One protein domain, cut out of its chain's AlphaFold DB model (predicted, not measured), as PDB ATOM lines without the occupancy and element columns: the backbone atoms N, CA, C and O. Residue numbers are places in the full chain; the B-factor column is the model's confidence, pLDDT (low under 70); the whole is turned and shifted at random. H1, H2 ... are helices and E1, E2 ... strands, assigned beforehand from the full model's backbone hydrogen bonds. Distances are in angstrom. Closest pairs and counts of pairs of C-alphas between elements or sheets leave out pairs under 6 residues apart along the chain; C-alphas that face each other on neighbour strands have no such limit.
ATOM      1  N   GLU A  44     169.852 259.423 203.731       97.31
ATOM      2  CA  GLU A  44     168.851 258.715 204.530       97.31
ATOM      3  C   GLU A  44     169.299 258.578 205.990       97.31
ATOM      4  O   GLU A  44     170.487 258.431 206.274       97.31
ATOM      5  N   ILE A  45     168.338 258.582 206.916       97.75
ATOM      6  CA  ILE A  45     168.573 258.377 208.352       97.75
ATOM      7  C   ILE A  45     168.456 256.870 208.675       97.75
ATOM      8  O   ILE A  45     167.488 256.246 208.235       97.75
ATOM      9  N   PRO A  46     169.372 256.272 209.464       97.75
ATOM     10  CA  PRO A  46     170.573 256.891 210.024       97.75
ATOM     11  C   PRO A  46     171.615 257.187 208.939       97.75
ATOM     12  O   PRO A  46     171.863 256.369 208.049       97.75
ATOM     13  N   ARG A  47     172.229 258.370 209.020       98.62
ATOM     14  CA  ARG A  47     173.165 258.857 208.001       98.62
ATOM     15  C   ARG A  47     174.464 258.084 208.076       98.62
ATOM     16  O   ARG A  47     174.995 257.859 209.158       98.62
ATOM     17  N   ARG A  48     174.998 257.694 206.921       98.50
ATOM     18  CA  ARG A  48     176.236 256.912 206.803       98.50
ATOM     19  C   ARG A  48     177.234 257.726 205.998       98.50
ATOM     20  O   ARG A  48     177.089 257.847 204.785       98.50
ATOM     21  N   VAL A  49     178.218 258.307 206.675       98.62
ATOM     22  CA  VAL A  49     179.190 259.210 206.053       98.62
ATOM     23  C   VAL A  49     180.582 258.606 206.128       98.62
ATOM     24  O   VAL A  49     181.128 258.421 207.213       98.62
ATOM     25  N   MET A  50     181.168 258.330 204.964       98.38
ATOM     26  CA  MET A  50     182.556 257.893 204.844       98.38
ATOM     27  C   MET A  50     183.473 259.073 204.541       98.38
ATOM     28  O   MET A  50     183.276 259.789 203.565       98.38
ATOM     29  N   MET A  51     184.496 259.242 205.372       98.25
ATOM     30  CA  MET A  51     185.561 260.219 205.206       98.25
ATOM     31  C   MET A  51     186.779 259.523 204.594       98.25
ATOM     32  O   MET A  51     187.307 258.564 205.160       98.25
ATOM     33  N   LEU A  52     187.230 260.028 203.448       95.88
ATOM     34  CA  LEU A  52     188.449 259.600 202.755       95.88
ATOM     35  C   LEU A  52     189.379 260.806 202.611       95.88
ATOM     36  O   LEU A  52     189.603 261.325 201.523       95.88
ATOM     37  N   VAL A  53     189.875 261.287 203.749       95.81
ATOM     38  CA  VAL A  53     190.758 262.457 203.844       95.81
ATOM     39  C   VAL A  53     192.089 262.063 204.491       95.81
ATOM     40  O   VAL A  53     192.165 261.013 205.135       95.81
ATOM     41  N   PRO A  54     193.158 262.868 204.344       95.38
ATOM     42  CA  PRO A  54     194.425 262.569 204.997       95.38
ATOM     43  C   PRO A  54     194.277 262.420 206.518       95.38
ATOM     44  O   PRO A  54     193.529 263.156 207.162       95.38
ATOM     45  N   ALA A  55     195.021 261.473 207.089       94.19
ATOM     46  CA  ALA A  55     194.971 261.154 208.512       94.19
ATOM     47  C   ALA A  55     195.405 262.330 209.415       94.19
ATOM     48  O   ALA A  55     196.084 263.272 208.996       94.19
ATOM     49  N   GLY A  56     195.042 262.240 210.697       95.25
ATOM     50  CA  GLY A  56     195.362 263.242 211.717       95.25
ATOM     51  C   GLY A  56     194.360 264.399 211.747       95.25
ATOM     52  O   GLY A  56     193.158 264.186 211.608       95.25
ATOM     53  N   LYS A  57     194.860 265.631 211.914       97.00
ATOM     54  CA  LYS A  57     194.037 266.828 212.186       97.00
ATOM     55  C   LYS A  57     192.969 267.124 211.130       97.00
ATOM     56  O   LYS A  57     191.987 267.789 211.442       97.00
ATOM     57  N   ILE A  58     193.163 266.674 209.890       97.62
ATOM     58  CA  ILE A  58     192.186 266.892 208.817       97.62
ATOM     59  C   ILE A  58     190.914 266.082 209.084       97.62
ATOM     60  O   ILE A  58     189.827 266.636 208.960       97.62
ATOM     61  N   VAL A  59     191.027 264.829 209.539       98.38
ATOM     62  CA  VAL A  59     189.859 264.032 209.957       98.38
ATOM     63  C   VAL A  59     189.120 264.733 211.096       98.38
ATOM     64  O   VAL A  59     187.902 264.868 211.043       98.38
ATOM     65  N   ASP A  60     189.842 265.241 212.098       98.38
ATOM     66  CA  ASP A  60     189.220 265.919 213.241       98.38
ATOM     67  C   ASP A  60     188.489 267.203 212.827       98.38
ATOM     68  O   ASP A  60     187.393 267.467 213.318       98.38
ATOM     69  N   ALA A  61     189.055 267.961 211.882       98.25
ATOM     70  CA  ALA A  61     188.419 269.146 211.316       98.25
ATOM     71  C   ALA A  61     187.145 268.805 210.525       98.25
ATOM     72  O   ALA A  61     186.161 269.535 210.621       98.25
ATOM     73  N   VAL A  62     187.141 267.697 209.774       98.31
ATOM     74  CA  VAL A  62     185.942 267.222 209.064       98.31
ATOM     75  C   VAL A  62     184.869 266.772 210.054       98.31
ATOM     76  O   VAL A  62     183.706 267.133 209.881       98.31
ATOM     77  N   ILE A  63     185.246 266.050 211.118       98.56
ATOM     78  CA  ILE A  63     184.322 265.665 212.197       98.56
ATOM     79  C   ILE A  63     183.670 266.913 212.806       98.56
ATOM     80  O   ILE A  63     182.461 266.924 213.015       98.56
ATOM     81  N   ASP A  64     184.443 267.970 213.059       98.31
ATOM     82  CA  ASP A  64     183.919 269.219 213.619       98.31
ATOM     83  C   ASP A  64     183.014 269.995 212.662       98.31
ATOM     84  O   ASP A  64     182.023 270.576 213.103       98.31
ATOM     85  N   GLU A  65     183.318 269.977 211.364       98.12
ATOM     86  CA  GLU A  65     182.492 270.614 210.335       98.12
ATOM     87  C   GLU A  65     181.143 269.907 210.163       98.12
ATOM     88  O   GLU A  65     180.118 270.569 210.017       98.12
ATOM     89  N   ILE A  66     181.126 268.569 210.183       98.31
ATOM     90  CA  ILE A  66     179.916 267.791 209.888       98.31
ATOM     91  C   ILE A  66     179.024 267.563 211.113       98.31
ATOM     92  O   ILE A  66     177.803 267.503 210.981       98.31
ATOM     93  N   LYS A  67     179.615 267.458 212.312       98.06
ATOM     94  CA  LYS A  67     178.913 267.126 213.563       98.06
ATOM     95  C   LYS A  67     177.652 267.968 213.832       98.06
ATOM     96  O   LYS A  67     176.675 267.367 214.271       98.06
ATOM     97  N   PRO A  68     177.609 269.294 213.582       98.19
ATOM     98  CA  PRO A  68     176.407 270.103 213.809       98.19
ATOM     99  C   PRO A  68     175.180 269.687 212.984       98.19
ATOM    100  O   PRO A  68     174.066 270.063 213.338       98.19
ATOM    101  N   PHE A  69     175.372 268.936 211.897       98.38
ATOM    102  CA  PHE A  69     174.304 268.502 210.992       98.38
ATOM    103  C   PHE A  69     173.873 267.043 211.220       98.38
ATOM    104  O   PHE A  69     172.941 266.568 210.572       98.38
ATOM    105  N   LEU A  70     174.546 266.325 212.123       98.44
ATOM    106  CA  LEU A  70     174.267 264.924 212.437       98.44
ATOM    107  C   LEU A  70     173.392 264.789 213.686       98.44
ATOM    108  O   LEU A  70     173.334 265.679 214.534       98.44
ATOM    109  N   GLN A  71     172.742 263.635 213.818       98.19
ATOM    110  CA  GLN A  71     171.926 263.276 214.979       98.19
ATOM    111  C   GLN A  71     172.378 261.957 215.619       98.19
ATOM    112  O   GLN A  71     173.130 261.179 215.031       98.19
ATOM    113  N   ALA A  72     171.891 261.683 216.830       98.38
ATOM    114  CA  ALA A  72     172.131 260.408 217.499       98.38
ATOM    115  C   ALA A  72     171.686 259.227 216.614       98.38
ATOM    116  O   ALA A  72     170.596 259.249 216.038       98.38
ATOM    117  N   GLY A  73     172.535 258.203 216.524       98.12
ATOM    118  CA  GLY A  73     172.361 257.053 215.636       98.12
ATOM    119  C   GLY A  73     173.035 257.193 214.266       98.12
ATOM    120  O   GLY A  73     173.270 256.171 213.626       98.12
ATOM    121  N   ASP A  74     173.404 258.406 213.830       98.69
ATOM    122  CA  ASP A  74     174.189 258.592 212.602       98.69
ATOM    123  C   ASP A  74     175.602 257.999 212.753       98.69
ATOM    124  O   ASP A  74     176.126 257.844 213.860       98.69
ATOM    125  N   ILE A  75     176.229 257.657 211.628       98.69
ATOM    126  CA  ILE A  75     177.488 256.919 211.561       98.69
ATOM    127  C   ILE A  75     178.525 257.698 210.755       98.69
ATOM    128  O   ILE A  75     178.375 257.915 209.549       98.69
ATOM    129  N   LEU A  76     179.623 258.041 211.424       98.81
ATOM    130  CA  LEU A  76     180.854 258.515 210.806       98.81
ATOM    131  C   LEU A  76     181.825 257.348 210.615       98.81
ATOM    132  O   LEU A  76     182.070 256.567 211.536       98.81
ATOM    133  N   ILE A  77     182.394 257.243 209.419       98.81
ATOM    134  CA  ILE A  77     183.343 256.198 209.038       98.81
ATOM    135  C   ILE A  77     184.630 256.886 208.601       98.81
ATOM    136  O   ILE A  77     184.636 257.616 207.615       98.81
ATOM    137  N   ASP A  78     185.721 256.650 209.312       98.69
ATOM    138  CA  ASP A  78     187.056 257.012 208.845       98.69
ATOM    139  C   ASP A  78     187.609 255.832 208.043       98.69
ATOM    140  O   ASP A  78     187.904 254.783 208.615       98.69
ATOM    141  N   GLY A  79     187.659 255.986 206.716       97.62
ATOM    142  CA  GLY A  79     188.196 254.987 205.786       97.62
ATOM    143  C   GLY A  79     189.685 255.172 205.479       97.62
ATOM    144  O   GLY A  79     190.219 254.499 204.594       97.62
ATOM    145  N   GLY A  80     190.339 256.135 206.136       94.94
ATOM    146  CA  GLY A  80     191.738 256.466 205.919       94.94
ATOM    147  C   GLY A  80     192.710 255.493 206.591       94.94
ATOM    148  O   GLY A  80     192.364 254.430 207.096       94.94
ATOM    149  N   ASN A  81     193.984 255.886 206.612       94.25
ATOM    150  CA  ASN A  81     195.038 255.177 207.344       94.25
ATOM    151  C   ASN A  81     195.346 255.888 208.673       94.25
ATOM    152  O   ASN A  81     196.502 256.199 208.958       94.25
ATOM    153  N   SER A  82     194.311 256.212 209.454       97.81
ATOM    154  CA  SER A  82     194.480 256.840 210.771       97.81
ATOM    155  C   SER A  82     195.197 255.906 211.747       97.81
ATOM    156  O   SER A  82     195.013 254.687 211.713       97.81
ATOM    157  N   HIS A  83     195.991 256.475 212.658       97.94
ATOM    158  CA  HIS A  83     196.566 255.694 213.746       97.94
ATOM    159  C   HIS A  83     195.441 255.222 214.677       97.94
ATOM    160  O   HIS A  83     194.507 255.967 214.981       97.94
ATOM    161  N   TYR A  84     195.504 253.967 215.125       98.06
ATOM    162  CA  TYR A  84     194.392 253.334 215.839       98.06
ATOM    163  C   TYR A  84     194.012 254.101 217.122       98.06
ATOM    164  O   TYR A  84     192.831 254.289 217.395       98.06
ATOM    165  N   THR A  85     194.986 254.660 217.847       98.19
ATOM    166  CA  THR A  85     194.733 255.470 219.055       98.19
ATOM    167  C   THR A  85     193.868 256.702 218.788       98.19
ATOM    168  O   THR A  85     193.050 257.065 219.630       98.19
ATOM    169  N   ASP A  86     193.993 257.323 217.611       98.50
ATOM    170  CA  ASP A  86     193.172 258.483 217.237       98.50
ATOM    171  C   ASP A  86     191.702 258.079 217.088       98.50
ATOM    172  O   ASP A  86     190.795 258.856 217.377       98.50
ATOM    173  N   THR A  87     191.451 256.831 216.686       98.69
ATOM    174  CA  THR A  87     190.093 256.283 216.580       98.69
ATOM    175  C   THR A  87     189.436 256.171 217.947       98.69
ATOM    176  O   THR A  87     188.287 256.578 218.090       98.69
ATOM    177  N   ASP A  88     190.156 255.685 218.960       98.62
ATOM    178  CA  ASP A  88     189.614 255.578 220.321       98.62
ATOM    179  C   ASP A  88     189.317 256.965 220.916       98.62
ATOM    180  O   ASP A  88     188.263 257.165 221.521       98.62
ATOM    181  N   ILE A  89     190.185 257.953 220.664       98.50
ATOM    182  CA  ILE A  89     189.954 259.353 221.061       98.50
ATOM    183  C   ILE A  89     188.688 259.911 220.393       98.50
ATOM    184  O   ILE A  89     187.858 260.536 221.057       98.50
ATOM    185  N   ARG A  90     188.507 259.675 219.087       98.56
ATOM    186  CA  ARG A  90     187.326 260.131 218.329       98.56
ATOM    187  C   ARG A  90     186.039 259.453 218.794       98.56
ATOM    188  O   ARG A  90     185.014 260.123 218.899       98.56
ATOM    189  N   ILE A  91     186.095 258.159 219.112       98.50
ATOM    190  CA  ILE A  91     184.961 257.418 219.677       98.50
ATOM    191  C   ILE A  91     184.536 258.040 221.008       98.50
ATOM    192  O   ILE A  91     183.358 258.354 221.174       98.50
ATOM    193  N   GLU A  92     185.471 258.275 221.935       98.44
ATOM    194  CA  GLU A  92     185.127 258.870 223.232       98.44
ATOM    195  C   GLU A  92     184.599 260.304 223.067       98.44
ATOM    196  O   GLU A  92     183.590 260.664 223.668       98.44
ATOM    197  N   ARG A  93     185.195 261.098 222.165       97.69
ATOM    198  CA  ARG A  93     184.741 262.462 221.832       97.69
ATOM    199  C   ARG A  93     183.291 262.520 221.332       97.69
ATOM    200  O   ARG A  93     182.600 263.515 221.563       97.69
ATOM    201  N   LEU A  94     182.841 261.504 220.600       98.00
ATOM    202  CA  LEU A  94     181.503 261.458 219.996       98.00
ATOM    203  C   LEU A  94     180.466 260.741 220.868       98.00
ATOM    204  O   LEU A  94     179.271 260.847 220.603       98.00
ATOM    205  N   LYS A  95     180.886 260.074 221.940       96.25
ATOM    206  CA  LYS A  95     180.036 259.217 222.772       96.25
ATOM    207  C   LYS A  95     178.766 259.892 223.291       96.25
ATOM    208  O   LYS A  95     177.683 259.344 223.114       96.25
ATOM    209  N   GLU A  96     178.873 261.093 223.863       97.56
ATOM    210  CA  GLU A  96     177.705 261.807 224.414       97.56
ATOM    211  C   GLU A  96     176.752 262.346 223.340       97.56
ATOM    212  O   GLU A  96     175.601 262.657 223.624       97.56
ATOM    213  N   THR A  97     177.204 262.428 222.087       98.00
ATOM    214  CA  THR A  97     176.362 262.875 220.967       98.00
ATOM    215  C   THR A  97     175.444 261.766 220.449       98.00
ATOM    216  O   THR A  97     174.504 262.041 219.708       98.00
ATOM    217  N   GLY A  98     175.732 260.506 220.793       97.88
ATOM    218  CA  GLY A  98     175.062 259.334 220.230       97.88
ATOM    219  C   GLY A  98     175.456 259.009 218.783       97.88
ATOM    220  O   GLY A  98     174.913 258.060 218.222       97.88
ATOM    221  N   ILE A  99     176.381 259.758 218.175       98.62
ATOM    222  CA  ILE A  99     176.938 259.458 216.850       98.62
ATOM    223  C   ILE A  99     177.879 258.258 216.974       98.62
ATOM    224  O   ILE A  99     178.775 258.222 217.822       98.62
ATOM    225  N   HIS A 100     177.692 257.260 216.118       98.50
ATOM    226  CA  HIS A 100     178.600 256.129 216.010       98.50
ATOM    227  C   HIS A 100     179.834 256.511 215.194       98.50
ATOM    228  O   HIS A 100     179.741 257.190 214.173       98.50
ATOM    229  N   PHE A 101     180.998 256.025 215.620       98.75
ATOM    230  CA  PHE A 101     182.250 256.219 214.902       98.75
ATOM    231  C   PHE A 101     182.886 254.870 214.574       98.75
ATOM    232  O   PHE A 101     183.070 254.029 215.456       98.75
ATOM    233  N   THR A 102     183.210 254.668 213.300       98.75
ATOM    234  CA  THR A 102     183.819 253.447 212.768       98.75
ATOM    235  C   THR A 102     185.166 253.796 212.147       98.75
ATOM    236  O   THR A 102     185.219 254.428 211.097       98.75
ATOM    237  N   GLY A 103     186.263 253.365 212.770       98.62
ATOM    238  CA  GLY A 103     187.554 253.304 212.082       98.62
ATOM    239  C   GLY A 103     187.600 252.055 211.209       98.62
ATOM    240  O   GLY A 103     187.464 250.946 211.736       98.62
ATOM    241  N   MET A 104     187.747 252.220 209.896       98.56
ATOM    242  CA  MET A 104     187.713 251.126 208.931       98.56
ATOM    243  C   MET A 104     188.942 251.154 208.035       98.56
ATOM    244  O   MET A 104     189.058 251.967 207.125       98.56
ATOM    245  N   GLY A 105     189.817 250.172 208.222       97.31
ATOM    246  CA  GLY A 105     190.893 249.949 207.272       97.31
ATOM    247  C   GLY A 105     190.371 249.492 205.914       97.31
ATOM    248  O   GLY A 105     189.549 248.580 205.854       97.31
ATOM    249  N   VAL A 106     190.890 250.073 204.833       97.31
ATOM    250  CA  VAL A 106     190.595 249.661 203.449       97.31
ATOM    251  C   VAL A 106     191.891 249.272 202.740       97.31
ATOM    252  O   VAL A 106     192.864 250.023 202.802       97.31
ATOM    253  N   SER A 107     191.945 248.110 202.086       95.62
ATOM    254  CA  SER A 107     193.113 247.649 201.316       95.62
ATOM    255  C   SER A 107     192.721 247.173 199.913       95.62
ATOM    256  O   SER A 107     191.608 246.690 199.711       95.62
ATOM    257  N   GLY A 108     193.642 247.316 198.952       92.25
ATOM    258  CA  GLY A 108     193.441 246.960 197.539       92.25
ATOM    259  C   GLY A 108     193.897 248.015 196.519       92.25
ATOM    260  O   GLY A 108     193.859 247.749 195.323       92.25
ATOM    261  N   GLY A 109     194.340 249.197 196.964       92.25
ATOM    262  CA  GLY A 109     194.710 250.300 196.066       92.25
ATOM    263  C   GLY A 109     193.510 250.873 195.302       92.25
ATOM    264  O   GLY A 109     192.361 250.617 195.661       92.25
ATOM    265  N   GLU A 110     193.774 251.655 194.255       91.19
ATOM    266  CA  GLU A 110     192.726 252.288 193.438       91.19
ATOM    267  C   GLU A 110     191.854 251.244 192.721       91.19
ATOM    268  O   GLU A 110     190.626 251.301 192.800       91.19
ATOM    269  N   ASP A 111     192.481 250.231 192.116       92.44
ATOM    270  CA  ASP A 111     191.774 249.142 191.434       92.44
ATOM    271  C   ASP A 111     190.902 248.337 192.402       92.44
ATOM    272  O   ASP A 111     189.732 248.059 192.120       92.44
ATOM    273  N   GLY A 112     191.436 248.010 193.583       94.25
ATOM    274  CA  GLY A 112     190.673 247.343 194.633       94.25
ATOM    275  C   GLY A 112     189.507 248.199 195.116       94.25
ATOM    276  O   GLY A 112     188.395 247.699 195.228       94.25
ATOM    277  N   ALA A 113     189.694 249.504 195.323       93.94
ATOM    278  CA  ALA A 113     188.594 250.396 195.695       93.94
ATOM    279  C   ALA A 113     187.478 250.438 194.630       93.94
ATOM    280  O   ALA A 113     186.300 250.567 194.972       93.94
ATOM    281  N   ARG A 114     187.829 250.296 193.344       94.62
ATOM    282  CA  ARG A 114     186.877 250.292 192.226       94.62
ATOM    283  C   ARG A 114     186.109 248.977 192.072       94.62
ATOM    284  O   ARG A 114     184.928 249.028 191.707       94.62
ATOM    285  N   LEU A 115     186.786 247.843 192.264       94.81
ATOM    286  CA  LEU A 115     186.291 246.505 191.905       94.81
ATOM    287  C   LEU A 115     185.884 245.645 193.107       94.81
ATOM    288  O   LEU A 115     185.092 244.722 192.949       94.81
ATOM    289  N   GLY A 116     186.414 245.942 194.288       97.00
ATOM    290  CA  GLY A 116     186.173 245.184 195.506       97.00
ATOM    291  C   GLY A 116     187.388 245.230 196.430       97.00
ATOM    292  O   GLY A 116     188.356 244.513 196.178       97.00
ATOM    293  N   PRO A 117     187.385 246.051 197.491       97.81
ATOM    294  CA  PRO A 117     188.491 246.099 198.433       97.81
ATOM    295  C   PRO A 117     188.314 245.065 199.551       97.81
ATOM    296  O   PRO A 117     187.233 244.506 199.760       97.81
ATOM    297  N   SER A 118     189.383 244.865 200.322       98.19
ATOM    298  CA  SER A 118     189.286 244.303 201.669       98.19
ATOM    299  C   SER A 118     188.970 245.428 202.656       98.19
ATOM    300  O   SER A 118     189.626 246.473 202.622       98.19
ATOM    301  N   MET A 119     187.979 245.229 203.527       98.62
ATOM    302  CA  MET A 119     187.546 246.233 204.505       98.62
ATOM    303  C   MET A 119     187.519 245.664 205.923       98.62
ATOM    304  O   MET A 119     187.076 244.544 206.158       98.62
ATOM    305  N   MET A 120     187.986 246.459 206.883       98.44
ATOM    306  CA  MET A 120     188.236 246.039 208.264       98.44
ATOM    307  C   MET A 120     187.535 246.993 209.248       98.44
ATOM    308  O   MET A 120     188.211 247.787 209.899       98.44
ATOM    309  N   PRO A 121     186.191 247.014 209.326       98.56
ATOM    310  CA  PRO A 121     185.463 247.931 210.203       98.56
ATOM    311  C   PRO A 121     185.595 247.561 211.689       98.56
ATOM    312  O   PRO A 121     185.355 246.417 212.087       98.56
ATOM    313  N   GLY A 122     185.950 248.557 212.508       98.56
ATOM    314  CA  GLY A 122     185.885 248.525 213.973       98.56
ATOM    315  C   GLY A 122     184.687 249.304 214.537       98.56
ATOM    316  O   GLY A 122     183.631 249.383 213.914       98.56
ATOM    317  N   GLY A 123     184.847 249.928 215.707       98.25
ATOM    318  CA  GLY A 123     183.838 250.800 216.316       98.25
ATOM    319  C   GLY A 123     182.930 250.070 217.303       98.25
ATOM    320  O   GLY A 123     183.367 249.670 218.380       98.25
ATOM    321  N   ASN A 124     181.646 249.928 216.988       97.56
ATOM    322  CA  ASN A 124     180.708 249.161 217.808       97.56
ATOM    323  C   ASN A 124     179.735 248.365 216.921       97.56
ATOM    324  O   ASN A 124     179.568 248.651 215.734       97.56
ATOM    325  N   LYS A 125     179.074 247.362 217.507       97.62
ATOM    326  CA  LYS A 125     178.173 246.470 216.760       97.62
ATOM    327  C   LYS A 125     176.943 247.172 216.177       97.62
ATOM    328  O   LYS A 125     176.478 246.747 215.125       97.62
ATOM    329  N   ALA A 126     176.421 248.204 216.843       96.75
ATOM    330  CA  ALA A 126     175.250 248.940 216.367       96.75
ATOM    331  C   ALA A 126     175.582 249.719 215.085       96.75
ATOM    332  O   ALA A 126     174.907 249.556 214.077       96.75
ATOM    333  N   GLY A 127     176.701 250.449 215.084       97.00
ATOM    334  CA  GLY A 127     177.222 251.126 213.902       97.00
ATOM    335  C   GLY A 127     177.518 250.148 212.766       97.00
ATOM    336  O   GLY A 127     177.099 250.384 211.640       97.00
ATOM    337  N   TYR A 128     178.162 249.006 213.043       98.38
ATOM    338  CA  TYR A 128     178.424 248.008 212.000       98.38
ATOM    339  C   TYR A 128     177.147 247.412 211.394       98.38
ATOM    340  O   TYR A 128     177.105 247.185 210.186       98.38
ATOM    341  N   ALA A 129     176.102 247.175 212.194       98.25
ATOM    342  CA  ALA A 129     174.837 246.636 211.693       98.25
ATOM    343  C   ALA A 129     174.229 247.527 210.595       98.25
ATOM    344  O   ALA A 129     173.755 247.006 209.586       98.25
ATOM    345  N   GLU A 130     174.347 248.849 210.741       98.06
ATOM    346  CA  GLU A 130     173.896 249.832 209.749       98.06
ATOM    347  C   GLU A 130     174.741 249.849 208.469       98.06
ATOM    348  O   GLU A 130     174.261 250.272 207.416       98.06
ATOM    349  N   LEU A 131     175.998 249.400 208.534       98.31
ATOM    350  CA  LEU A 131     176.936 249.415 207.406       98.31
ATOM    351  C   LEU A 131     177.008 248.078 206.666       98.31
ATOM    352  O   LEU A 131     177.324 248.053 205.476       98.31
ATOM    353  N   LYS A 132     176.708 246.974 207.357       98.25
ATOM    354  CA  LYS A 132     176.971 245.598 206.919       98.25
ATOM    355  C   LYS A 132     176.560 245.337 205.467       98.25
ATOM    356  O   LYS A 132     177.391 244.925 204.668       98.25
ATOM    357  N   ASN A 133     175.308 245.628 205.106       97.81
ATOM    358  CA  ASN A 133     174.783 245.343 203.766       97.81
ATOM    359  C   ASN A 133     175.524 246.105 202.652       97.81
ATOM    360  O   ASN A 133     175.756 245.556 201.577       97.81
ATOM    361  N   ILE A 134     175.904 247.364 202.893       98.00
ATOM    362  CA  ILE A 134     176.670 248.147 201.915       98.00
ATOM    363  C   ILE A 134     178.072 247.560 201.785       98.00
ATOM    364  O   ILE A 134     178.527 247.313 200.669       98.00
ATOM    365  N   LEU A 135     178.739 247.313 202.915       98.44
ATOM    366  CA  LEU A 135     180.119 246.842 202.919       98.44
ATOM    367  C   LEU A 135     180.249 245.444 202.298       98.44
ATOM    368  O   LEU A 135     181.120 245.236 201.460       98.44
ATOM    369  N   GLU A 136     179.366 244.501 202.628       98.50
ATOM    370  CA  GLU A 136     179.407 243.140 202.069       98.50
ATOM    371  C   GLU A 136     179.215 243.130 200.549       98.50
ATOM    372  O   GLU A 136     179.882 242.364 199.855       98.50
ATOM    373  N   LYS A 137     178.354 244.005 200.013       98.12
ATOM    374  CA  LYS A 137     178.109 244.085 198.566       98.12
ATOM    375  C   LYS A 137     179.251 244.717 197.780       98.12
ATOM    376  O   LYS A 137     179.400 244.383 196.610       98.12
ATOM    377  N   ILE A 138     179.994 245.652 198.376       98.00
ATOM    378  CA  ILE A 138     181.088 246.346 197.681       98.00
ATOM    379  C   ILE A 138     182.453 245.708 197.929       98.00
ATOM    380  O   ILE A 138     183.394 246.087 197.246       98.00
ATOM    381  N   ALA A 139     182.586 244.803 198.900       98.31
ATOM    382  CA  ALA A 139     183.832 244.090 199.164       98.31
ATOM    383  C   ALA A 139     184.205 243.145 198.011       98.31
ATOM    384  O   ALA A 139     183.336 242.671 197.271       98.31
ATOM    385  N   ALA A 140     185.496 242.811 197.913       97.81
ATOM    386  CA  ALA A 140     185.925 241.657 197.124       97.81
ATOM    387  C   ALA A 140     185.164 240.400 197.568       97.81
ATOM    388  O   ALA A 140     184.905 240.225 198.758       97.81
ATOM    389  N   GLN A 141     184.820 239.531 196.621       97.25
ATOM    390  CA  GLN A 141     184.134 238.267 196.889       97.25
ATOM    391  C   GLN A 141     185.116 237.107 196.713       97.25
ATOM    392  O   GLN A 141     185.830 237.057 195.710       97.25
ATOM    393  N   THR A 142     185.143 236.181 197.666       96.50
ATOM    394  CA  THR A 142     185.892 234.918 197.588       96.50
ATOM    395  C   THR A 142     184.947 233.739 197.800       96.50
ATOM    396  O   THR A 142     183.774 233.924 198.131       96.50
ATOM    397  N   ASP A 143     185.456 232.516 197.648       95.81
ATOM    398  CA  ASP A 143     184.691 231.295 197.938       95.81
ATOM    399  C   ASP A 143     184.227 231.224 199.408       95.81
ATOM    400  O   ASP A 143     183.193 230.628 199.704       95.81
ATOM    401  N   ASP A 144     184.949 231.890 200.316       94.31
ATOM    402  CA  ASP A 144     184.623 231.988 201.746       94.31
ATOM    403  C   ASP A 144     183.658 233.149 202.070       94.31
ATOM    404  O   ASP A 144     183.231 233.306 203.217       94.31
ATOM    405  N   GLY A 145     183.304 233.967 201.071       96.88
ATOM    406  CA  GLY A 145     182.391 235.102 201.195       96.88
ATOM    407  C   GLY A 145     183.048 236.471 200.964       96.88
ATOM    408  O   GLY A 145     184.133 236.572 200.387       96.88
ATOM    409  N   PRO A 146     182.381 237.567 201.366       98.06
ATOM    410  CA  PRO A 146     182.893 238.914 201.149       98.06
ATOM    411  C   PRO A 146     184.102 239.207 202.052       98.06
ATOM    412  O   PRO A 146     184.112 238.871 203.234       98.06
ATOM    413  N   CYS A 147     185.109 239.912 201.528       98.25
ATOM    414  CA  CYS A 147     186.311 240.341 202.253       98.25
ATOM    415  C   CYS A 147     186.049 241.515 203.216       98.25
ATOM    416  O   CYS A 147     186.742 242.538 203.183       98.25
ATOM    417  N   VAL A 148     185.048 241.374 204.079       98.50
ATOM    418  CA  VAL A 148     184.731 242.309 205.154       98.50
ATOM    419  C   VAL A 148     184.141 241.569 206.345       98.50
ATOM    420  O   VAL A 148     183.345 240.649 206.199       98.50
ATOM    421  N   THR A 149     184.523 241.981 207.549       97.94
ATOM    422  CA  THR A 149     183.912 241.494 208.787       97.94
ATOM    423  C   THR A 149     184.036 242.541 209.883       97.94
ATOM    424  O   THR A 149     184.936 243.379 209.843       97.94
ATOM    425  N   PHE A 150     183.156 242.493 210.882       98.44
ATOM    426  CA  PHE A 150     183.316 243.307 212.082       98.44
ATOM    427  C   PHE A 150     184.519 242.808 212.879       98.44
ATOM    428  O   PHE A 150     184.475 241.734 213.480       98.44
ATOM    429  N   VAL A 151     185.591 243.594 212.879       98.12
ATOM    430  CA  VAL A 151     186.881 243.168 213.428       98.12
ATOM    431  C   VAL A 151     186.907 243.258 214.952       98.12
ATOM    432  O   VAL A 151     187.558 242.456 215.619       98.12
ATOM    433  N   GLY A 152     186.178 244.211 215.528       98.25
ATOM    434  CA  GLY A 152     186.100 244.374 216.973       98.25
ATOM    435  C   GLY A 152     185.647 245.763 217.391       98.25
ATOM    436  O   GLY A 152     185.401 246.640 216.566       98.25
ATOM    437  N   ASN A 153     185.536 245.954 218.704       98.31
ATOM    438  CA  ASN A 153     185.167 247.250 219.258       98.31
ATOM    439  C   ASN A 153     186.330 248.253 219.189       98.31
ATOM    440  O   ASN A 153     187.495 247.867 219.090       98.31
ATOM    441  N   GLY A 154     186.007 249.540 219.309       98.19
ATOM    442  CA  GLY A 154     186.997 250.608 219.370       98.19
ATOM    443  C   GLY A 154     187.804 250.712 218.077       98.19
ATOM    444  O   GLY A 154     187.283 250.579 216.968       98.19
ATOM    445  N   SER A 155     189.102 250.900 218.230       98.38
ATOM    446  CA  SER A 155     190.073 251.056 217.153       98.38
ATOM    447  C   SER A 155     190.508 249.773 216.429       98.38
ATOM    448  O   SER A 155     191.399 249.833 215.577       98.38
ATOM    449  N   ALA A 156     189.874 248.624 216.703       98.62
ATOM    450  CA  ALA A 156     190.264 247.317 216.159       98.62
ATOM    451  C   ALA A 156     190.450 247.309 214.629       98.62
ATOM    452  O   ALA A 156     191.414 246.738 214.129       98.62
ATOM    453  N   GLY A 157     189.576 247.994 213.886       98.56
ATOM    454  CA  GLY A 157     189.649 248.068 212.426       98.56
ATOM    455  C   GLY A 157     190.943 248.697 211.896       98.56
ATOM    456  O   GLY A 157     191.664 248.090 211.100       98.56
ATOM    457  N   HIS A 158     191.285 249.895 212.380       98.62
ATOM    458  CA  HIS A 158     192.544 250.556 212.018       98.62
ATOM    459  C   HIS A 158     193.769 249.809 212.551       98.62
ATOM    460  O   HIS A 158     194.786 249.750 211.861       98.62
ATOM    461  N   TYR A 159     193.677 249.185 213.729       98.50
ATOM    462  CA  TYR A 159     194.765 248.359 214.251       98.50
ATOM    463  C   TYR A 159     195.065 247.168 213.328       98.50
ATOM    464  O   TYR A 159     196.217 246.942 212.956       98.50
ATOM    465  N   THR A 160     194.039 246.444 212.875       98.31
ATOM    466  CA  THR A 160     194.213 245.332 211.928       98.31
ATOM    467  C   THR A 160     194.809 245.799 210.604       98.31
ATOM    468  O   THR A 160     195.693 245.130 210.067       98.31
ATOM    469  N   LYS A 161     194.415 246.975 210.104       97.69
ATOM    470  CA  LYS A 161     195.012 247.554 208.893       97.69
ATOM    471  C   LYS A 161     196.479 247.935 209.067       97.69
ATOM    472  O   LYS A 161     197.278 247.712 208.161       97.69
ATOM    473  N   MET A 162     196.844 248.473 210.226       97.25
ATOM    474  CA  MET A 162     198.237 248.763 210.558       97.25
ATOM    475  C   MET A 162     199.085 247.481 210.534       97.25
ATOM    476  O   MET A 162     200.153 247.466 209.924       97.25
ATOM    477  N   VAL A 163     198.591 246.388 211.127       97.44
ATOM    478  CA  VAL A 163     199.272 245.080 211.091       97.44
ATOM    479  C   VAL A 163     199.360 244.534 209.662       97.44
ATOM    480  O   VAL A 163     200.418 244.048 209.265       97.44
ATOM    481  N   HIS A 164     198.294 244.655 208.864       96.31
ATOM    482  CA  HIS A 164     198.293 244.272 207.448       96.31
ATOM    483  C   HIS A 164     199.410 244.974 206.664       96.31
ATOM    484  O   HIS A 164     200.195 244.297 206.000       96.31
ATOM    485  N   ASN A 165     199.534 246.300 206.794       93.31
ATOM    486  CA  ASN A 165     200.605 247.060 206.143       93.31
ATOM    487  C   ASN A 165     201.992 246.611 206.631       93.31
ATOM    488  O   ASN A 165     202.893 246.414 205.825       93.31
ATOM    489  N   GLY A 166     202.157 246.363 207.936       93.00
ATOM    490  CA  GLY A 166     203.420 245.854 208.480       93.00
ATOM    491  C   GLY A 166     203.819 244.484 207.912       93.00
ATOM    492  O   GLY A 166     205.001 244.224 207.681       93.00
ATOM    493  N   ILE A 167     202.854 243.600 207.645       93.62
ATOM    494  CA  ILE A 167     203.102 242.318 206.965       93.62
ATOM    495  C   ILE A 167     203.464 242.551 205.491       93.62
ATOM    496  O   ILE A 167     204.393 241.921 204.983       93.62
ATOM    497  N   GLU A 168     202.756 243.451 204.809       87.31
ATOM    498  CA  GLU A 168     203.006 243.794 203.407       87.31
ATOM    499  C   GLU A 168     204.418 244.357 203.198       87.31
ATOM    500  O   GLU A 168     205.136 243.904 202.305       87.31
ATOM    501  N   ASP A 169     204.847 245.290 204.046       80.62
ATOM    502  CA  ASP A 169     206.167 245.915 203.961       80.62
ATOM    503  C   ASP A 169     207.284 244.899 204.217       80.62
ATOM    504  O   ASP A 169     208.255 244.828 203.461       80.62
ATOM    505  N   ASN A 170     207.116 244.026 205.216       77.94
ATOM    506  CA  ASN A 170     208.044 242.918 205.451       77.94
ATOM    507  C   ASN A 170     208.123 241.976 204.245       77.94
ATOM    508  O   ASN A 170     209.213 241.576 203.836       77.94
ATOM    509  N   ARG A 171     206.979 241.652 203.634       78.62
ATOM    510  CA  ARG A 171     206.929 240.836 202.419       78.62
ATOM    511  C   ARG A 171     207.694 241.510 201.276       78.62
ATOM    512  O   ARG A 171     208.522 240.857 200.647       78.62
ATOM    513  N   LYS A 172     207.453 242.800 201.020       76.62
ATOM    514  CA  LYS A 172     208.159 243.573 199.982       76.62
ATOM    515  C   LYS A 172     209.668 243.553 200.207       76.62
ATOM    516  O   LYS A 172     210.395 243.273 199.264       76.62
ATOM    517  N   ASN A 173     210.125 243.746 201.443       70.62
ATOM    518  CA  ASN A 173     211.549 243.702 201.781       70.62
ATOM    519  C   ASN A 173     212.186 242.332 201.495       70.62
ATOM    520  O   ASN A 173     213.293 242.274 200.967       70.62
ATOM    521  N   ILE A 174     211.482 241.230 201.778       77.38
ATOM    522  CA  ILE A 174     211.968 239.873 201.470       77.38
ATOM    523  C   ILE A 174     212.124 239.671 199.954       77.38
ATOM    524  O   ILE A 174     213.123 239.112 199.509       77.38
ATOM    525  N   PHE A 175     211.159 240.124 199.148       72.75
ATOM    526  CA  PHE A 175     211.189 239.927 197.692       72.75
ATOM    527  C   PHE A 175     212.034 240.961 196.935       72.75
ATOM    528  O   PHE A 175     212.482 240.667 195.830       72.75
ATOM    529  N   ALA A 176     212.282 242.134 197.525       71.69
ATOM    530  CA  ALA A 176     213.203 243.148 197.013       71.69
ATOM    531  C   ALA A 176     214.679 242.832 197.324       71.69
ATOM    532  O   ALA A 176     215.568 243.506 196.819       71.69
ATOM    533  N   GLY A 177     214.955 241.794 198.124       53.66
ATOM    534  CA  GLY A 177     216.292 241.241 198.359       53.66
ATOM    535  C   GLY A 177     216.857 240.436 197.177       53.66
ATOM    536  O   GLY A 177     217.370 239.334 197.387       53.66
TER     537      GLY A 177
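AT A GLANCE: This is residues 44 to 177 of the 178 residues of the protein "NAD_binding_2 domain-containing protein" of Elaphomyces granulatus (UniProt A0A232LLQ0). A strongly twisted sheet of four strands is sandwiched between helices, with H1, H2 and H5 over one face and H4 over the other, and the far part of H5, within residues 166 to 177, sticks out as a long arm. Short H3 only grazes the sheet. The printed part has 134 residues, in the order E1 H1 E2 H2 E3 H3 E4 H4 H5, and its class is mixed, helices and strands. The mixed sheet runs E1 E2 E3 E4, the first three strands parallel and E4 antiparallel to E3. The whole is compact, with a radius of gyration of the C-alphas of 15.1 A, yet elongated by the arm, spanning 51 by 32 by 24 A.

IN THESE COORDINATES: E1, residues 48 to 51, begins at C-alpha 48 (176.236, 256.912, 206.803). H1, residues 57 to 69, is 19.8 A long, and E2 is residues 75 to 78. H2, residues 84 to 97, is 21.0 A long; E3, residues 100 to 107, is 22.3 A. H3 is residues 109 to 115 and E4 residues 118 to 121. H4, residues 125 to 138, is 19.3 A long. H5, residues 156 to 175, is 28.9 A long and ends at C-alpha 175 (211.189, 239.927, 197.692).

HOW THE PARTS SIT: E1 and E2 are parallel at 20 degrees, with N 51 and O 77 within hydrogen-bond range at 2.8 A. E2 and E3 are parallel at 35 degrees, with N 102 and O 76 at 2.8 A. E3 and E4 are antiparallel at 159 degrees, with N 120 and O 105 at 2.8 A. E1, H1, E2 and E2, H2, E3 are strand-helix-strand units, two parallel neighbour strands joined through a helix, each with a right-handed crossover. H2 is over E3 at a height over the sheet of 8.2 A; the closest C-alphas, of Ile 91 and Phe 101, are 5.6 A apart. H5 is on the same face, and its residues 156 to 162 touch H2, closest at the C-alphas of Tyr 84 and His 158, 5.1 A. H4 is on the opposite face at a height of 7.4 A; the C-alphas of His 100 and Gly 127 are 5.6 A apart. Every O i to N i+4 pair is within hydrogen-bond range in H3 and H5, against 7 of 9 in H1, 8 of 10 in H2 and 8 of 10 in H4.

THE WHOLE: The C-alphas of Gln 71 and Gly 177, the two farthest apart, are 52.3 A apart. The printed part has no cut. The link from H4 to H5, residues 139 to 155, is long; the other links are tight. Mean pLDDT of the printed part is 95.7, and residue 177 is under 70.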